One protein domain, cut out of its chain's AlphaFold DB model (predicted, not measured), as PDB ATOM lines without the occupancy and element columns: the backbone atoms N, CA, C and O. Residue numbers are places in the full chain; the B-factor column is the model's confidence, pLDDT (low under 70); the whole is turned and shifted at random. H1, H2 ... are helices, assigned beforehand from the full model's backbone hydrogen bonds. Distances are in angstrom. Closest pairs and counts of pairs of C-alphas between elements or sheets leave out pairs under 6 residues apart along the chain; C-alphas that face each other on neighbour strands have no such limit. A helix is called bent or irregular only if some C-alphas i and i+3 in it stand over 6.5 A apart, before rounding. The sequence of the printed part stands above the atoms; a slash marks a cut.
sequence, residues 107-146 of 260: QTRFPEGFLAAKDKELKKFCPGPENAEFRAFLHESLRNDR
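Overview. This is residues 107 to 146 of the 260 residues of an uncharacterized protein of Cryobacterium breve (UniProt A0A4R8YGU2). Picture a helical hairpin: two helices of similar length, H1 and H2, lie side by side and run opposite ways, joined at one end by the tight link of residues 126 to 128. At the other, open end, residues 107 to 113 lead into H1 from the side of H2, and residues 142 to 146 run on from H2 as a tail, with the first and last C-alphas 7.8 A apart. The printed part has 40 residues with two named helices, H1 then H2, and no named strand; its class is all helix. It is only just loose, close to compact, with a radius of gyration of the C-alphas of 10.8 A, and its outline is a rod spanning 34 by 15 by 8 A.

Arrangement. Going along from residue 107, you come first to H1, residues 114 to 125, and then to H2, residues 129 to 141. They form a helical hairpin, opposite ways at a shallow tilt of 16 degrees, with centres 11.5 A apart. They touch with a part of each alone, residues 119 to 123 of H1 and 135 to 139 of H2; the closest C-alphas, of Lys 123 and Arg 135, are 6.3 A apart. O i to N i+4 pairs are within hydrogen-bond range in 6 of 8 cases in H1 and 7 of 9 in H2.

Along the chain. Find C-alpha 114 at (23.270, 21.348, 158.365); from there H1 runs 17.3 A to C-alpha 125. H2 runs 19.1 A from C-alpha 129 at (24.253, 31.000, 134.992) to C-alpha 141 at (29.068, 17.132, 147.150). It is irregular: C-alphas 130 and 133 are 7.7 A apart.

Size, cuts and confidence. The two C-alphas farthest apart, of Gln 107 and Glu 130, are 34.4 A apart. The printed part has no cut. In the B-factor column, the mean pLDDT of the printed part is 76.5; look for values under 70 at residues 107 to 113 and 143 to 146.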
ATOM      1  N   GLN A 107      26.367   6.720 158.701       56.44
ATOM      2  CA  GLN A 107      26.184   7.648 159.811       56.44
ATOM      3  C   GLN A 107      26.012   9.074 159.282       56.44
ATOM      4  O   GLN A 107      26.818   9.566 158.492       56.44
ATOM      5  N   THR A 108      24.991   9.779 159.765       59.09
ATOM      6  CA  THR A 108      24.866  11.222 159.551       59.09
ATOM      7  C   THR A 108      25.995  11.940 160.285       59.09
ATOM      8  O   THR A 108      25.919  12.154 161.493       59.09
ATOM      9  N   ARG A 109      27.049  12.327 159.556       61.72
ATOM     10  CA  ARG A 109      28.202  13.068 160.100       61.72
ATOM     11  C   ARG A 109      27.820  14.441 160.664       61.72
ATOM     12  O   ARG A 109      28.530  14.981 161.507       61.72
ATOM     13  N   PHE A 110      26.710  15.009 160.194       66.81
ATOM     14  CA  PHE A 110      26.249  16.341 160.564       66.81
ATOM     15  C   PHE A 110      24.824  16.321 161.130       66.81
ATOM     16  O   PHE A 110      24.016  15.490 160.703       66.81
ATOM     17  N   PRO A 111      24.491  17.267 162.033       65.94
ATOM     18  CA  PRO A 111      23.133  17.458 162.521       65.94
ATOM     19  C   PRO A 111      22.120  17.688 161.400       65.94
ATOM     20  O   PRO A 111      22.451  18.111 160.285       65.94
ATOM     21  N   GLU A 112      20.856  17.449 161.732       63.34
ATOM     22  CA  GLU A 112      19.758  17.552 160.790       63.34
ATOM     23  C   GLU A 112      19.721  18.922 160.079       63.34
ATOM     24  O   GLU A 112      19.628  19.972 160.704       63.34
ATOM     25  N   GLY A 113      19.794  18.911 158.741       66.69
ATOM     26  CA  GLY A 113      19.640  20.116 157.915       66.69
ATOM     27  C   GLY A 113      20.900  20.973 157.774       66.69
ATOM     28  O   GLY A 113      20.880  21.930 157.005       66.69
ATOM     29  N   PHE A 114      22.006  20.607 158.431       78.19
ATOM     30  CA  PHE A 114      23.270  21.348 158.365       78.19
ATOM     31  C   PHE A 114      23.824  21.465 156.935       78.19
ATOM     32  O   PHE A 114      24.082  22.571 156.466       78.19
ATOM     33  N   LEU A 115      23.961  20.344 156.213       77.44
ATOM     34  CA  LEU A 115      24.502  20.342 154.846       77.44
ATOM     35  C   LEU A 115      23.584  21.072 153.860       77.44
ATOM     36  O   LEU A 115      24.060  21.866 153.057       77.44
ATOM     37  N   ALA A 116      22.265  20.897 153.980       77.19
ATOM     38  CA  ALA A 116      21.290  21.646 153.187       77.19
ATOM     39  C   ALA A 116      21.345  23.163 153.461       77.19
ATOM     40  O   ALA A 116      21.235  23.969 152.535       77.19
ATOM     41  N   ALA A 117      21.543  23.567 154.720       82.00
ATOM     42  CA  ALA A 117      21.744  24.969 155.071       82.00
ATOM     43  C   ALA A 117      23.048  25.511 154.467       82.00
ATOM     44  O   ALA A 117      23.043  26.618 153.925       82.00
ATOM     45  N   LYS A 118      24.129  24.718 154.484       83.38
ATOM     46  CA  LYS A 118      25.424  25.078 153.889       83.38
ATOM     47  C   LYS A 118      25.395  25.136 152.363       83.38
ATOM     48  O   LYS A 118      25.922  26.093 151.809       83.38
ATOM     49  N   ASP A 119      24.716  24.210 151.687       82.75
ATOM     50  CA  ASP A 119      24.468  24.266 150.238       82.75
ATOM     51  C   ASP A 119      23.738  25.566 149.867       82.75
ATOM     52  O   ASP A 119      24.161  26.310 148.980       82.75
ATOM     53  N   LYS A 120      22.680  25.910 150.616       83.94
ATOM     54  CA  LYS A 120      21.927  27.156 150.413       83.94
ATOM     55  C   LYS A 120      22.763  28.405 150.699       83.94
ATOM     56  O   LYS A 120      22.584  29.412 150.021       83.94
ATOM     57  N   GLU A 121      23.626  28.369 151.707       86.19
ATOM     58  CA  GLU A 121      24.535  29.464 152.053       86.19
ATOM     59  C   GLU A 121      25.590  29.671 150.961       86.19
ATOM     60  O   GLU A 121      25.713  30.776 150.441       86.19
ATOM     61  N   LEU A 122      26.281  28.610 150.543       83.56
ATOM     62  CA  LEU A 122      27.353  28.668 149.546       83.56
ATOM     63  C   LEU A 122      26.835  29.076 148.162       83.56
ATOM     64  O   LEU A 122      27.453  29.900 147.490       83.56
ATOM     65  N   LYS A 123      25.644  28.609 147.768       83.81
ATOM     66  CA  LYS A 123      24.995  29.029 146.516       83.81
ATOM     67  C   LYS A 123      24.667  30.524 146.459       83.81
ATOM     68  O   LYS A 123      24.548  31.056 145.358       83.81
ATOM     69  N   LYS A 124      24.536  31.220 147.599       87.31
ATOM     70  CA  LYS A 124      24.330  32.684 147.618       87.31
ATOM     71  C   LYS A 124      25.582  33.464 147.222       87.31
ATOM     72  O   LYS A 124      25.442  34.581 146.740       87.31
ATOM     73  N   PHE A 125      26.771  32.895 147.419       84.00
ATOM     74  CA  PHE A 125      28.041  33.546 147.086       84.00
ATOM     75  C   PHE A 125      28.434  33.385 145.612       84.00
ATOM     76  O   PHE A 125      29.293  34.119 145.134       84.00
ATOM     77  N   CYS A 126      27.776  32.481 144.880       82.81
ATOM     78  CA  CYS A 126      27.999  32.258 143.449       82.81
ATOM     79  C   CYS A 126      26.682  32.356 142.651       82.81
ATOM     80  O   CYS A 126      26.239  31.353 142.073       82.81
ATOM     81  N   PRO A 127      26.000  33.521 142.639       76.50
ATOM     82  CA  PRO A 127      24.837  33.720 141.780       76.50
ATOM     83  C   PRO A 127      25.262  33.724 140.300       76.50
ATOM     84  O   PRO A 127      26.413  34.009 139.990       76.50
ATOM     85  N   GLY A 128      24.337  33.389 139.394       79.56
ATOM     86  CA  GLY A 128      24.545  33.500 137.941       79.56
ATOM     87  C   GLY A 128      24.589  32.168 137.164       79.56
ATOM     88  O   GLY A 128      24.899  31.110 137.732       79.56
ATOM     89  N   PRO A 129      24.198  32.171 135.873       80.19
ATOM     90  CA  PRO A 129      24.253  31.000 134.992       80.19
ATOM     91  C   PRO A 129      25.682  30.487 134.742       80.19
ATOM     92  O   PRO A 129      25.867  29.284 134.598       80.19
ATOM     93  N   GLU A 130      26.689  31.355 134.782       84.94
ATOM     94  CA  GLU A 130      28.117  31.033 134.647       84.94
ATOM     95  C   GLU A 130      28.645  30.121 135.766       84.94
ATOM     96  O   GLU A 130      29.581  29.358 135.564       84.94
ATOM     97  N   ASN A 131      27.989  30.136 136.930       85.00
ATOM     98  CA  ASN A 131      28.322  29.297 138.079       85.00
ATOM     99  C   ASN A 131      27.444  28.033 138.158       85.00
ATOM    100  O   ASN A 131      27.357  27.403 139.214       85.00
ATOM    101  N   ALA A 132      26.715  27.672 137.094       84.94
ATOM    102  CA  ALA A 132      25.783  26.540 137.108       84.94
ATOM    103  C   ALA A 132      26.468  25.199 137.417       84.94
ATOM    104  O   ALA A 132      25.977  24.459 138.268       84.94
ATOM    105  N   GLU A 133      27.617  24.922 136.797       84.81
ATOM    106  CA  GLU A 133      28.377  23.687 137.032       84.81
ATOM    107  C   GLU A 133      28.895  23.604 138.471       84.81
ATOM    108  O   GLU A 133      28.716  22.589 139.140       84.81
ATOM    109  N   PHE A 134      29.441  24.700 139.005       83.19
ATOM    110  CA  PHE A 134      29.907  24.747 140.392       83.19
ATOM    111  C   PHE A 134      28.757  24.591 141.401       83.19
ATOM    112  O   PHE A 134      28.896  23.902 142.408       83.19
ATOM    113  N   ARG A 135      27.581  25.169 141.121       82.50
ATOM    114  CA  ARG A 135      26.380  24.973 141.951       82.50
ATOM    115  C   ARG A 135      25.851  23.538 141.888       82.50
ATOM    116  O   ARG A 135      25.319  23.072 142.894       82.50
ATOM    117  N   ALA A 136      25.981  22.857 140.749       84.00
ATOM    118  CA  ALA A 136      25.654  21.438 140.617       84.00
ATOM    119  C   ALA A 136      26.643  20.573 141.410       84.00
ATOM    120  O   ALA A 136      26.216  19.746 142.211       84.00
ATOM    121  N   PHE A 137      27.942  20.861 141.296       84.12
ATOM    122  CA  PHE A 137      28.991  20.214 142.081       84.12
ATOM    123  C   PHE A 137      28.788  20.390 143.593       84.12
ATOM    124  O   PHE A 137      28.860  19.412 144.336       84.12
ATOM    125  N   LEU A 138      28.495  21.609 144.066       80.44
ATOM    126  CA  LEU A 138      28.179  21.865 145.477       80.44
ATOM    127  C   LEU A 138      26.940  21.090 145.922       80.44
ATOM    128  O   LEU A 138      26.943  20.509 147.002       80.44
ATOM    129  N   HIS A 139      25.902  21.042 145.087       80.00
ATOM    130  CA  HIS A 139      24.687  20.298 145.399       80.00
ATOM    131  C   HIS A 139      24.931  18.791 145.512       80.00
ATOM    132  O   HIS A 139      24.339  18.137 146.365       80.00
ATOM    133  N   GLU A 140      25.786  18.246 144.650       78.88
ATOM    134  CA  GLU A 140      26.151  16.832 144.642       78.88
ATOM    135  C   GLU A 140      27.082  16.481 145.810       78.88
ATOM    136  O   GLU A 140      26.848  15.498 146.506       78.88
ATOM    137  N   SER A 141      28.069  17.333 146.090       76.25
ATOM    138  CA  SER A 141      29.068  17.132 147.150       76.25
ATOM    139  C   SER A 141      28.527  17.398 148.556       76.25
ATOM    140  O   SER A 141      28.996  16.810 149.524       76.25
ATOM    141  N   LEU A 142      27.553  18.303 148.682       72.19
ATOM    142  CA  LEU A 142      26.851  18.620 149.931       72.19
ATOM    143  C   LEU A 142      25.458  17.994 149.962       72.19
ATOM    144  O   LEU A 142      24.608  18.398 150.767       72.19
ATOM    145  N   ARG A 143      25.197  17.028 149.071       65.56
ATOM    146  CA  ARG A 143      23.957  16.266 149.090       65.56
ATOM    147  C   ARG A 143      23.816  15.689 150.488       65.56
ATOM    148  O   ARG A 143      24.779  15.196 151.062       65.56
ATOM    149  N   ASN A 144      22.622  15.817 151.063       59.34
ATOM    150  CA  ASN A 144      22.347  15.297 152.396       59.34
ATOM    151  C   ASN A 144      22.861  13.848 152.490       59.34
ATOM    152  O   ASN A 144      22.238  12.966 151.903       59.34
ATOM    153  N   ASP A 145      23.904  13.611 153.296       59.72
ATOM    154  CA  ASP A 145      24.416  12.288 153.722       59.72
ATOM    155  C   ASP A 145      23.376  11.486 154.530       59.72
ATOM    156  O   ASP A 145      23.683  10.535 155.248       59.72
ATOM    157  N   ARG A 146      22.105  11.891 154.469       63.50
ATOM    158  CA  ARG A 146      21.028  11.173 155.115       63.50
ATOM    159  C   ARG A 146      20.790   9.880 154.346       63.50
ATOM    160  O   ARG A 146      20.587   9.927 153.129       63.50
TER     161      ARG A 146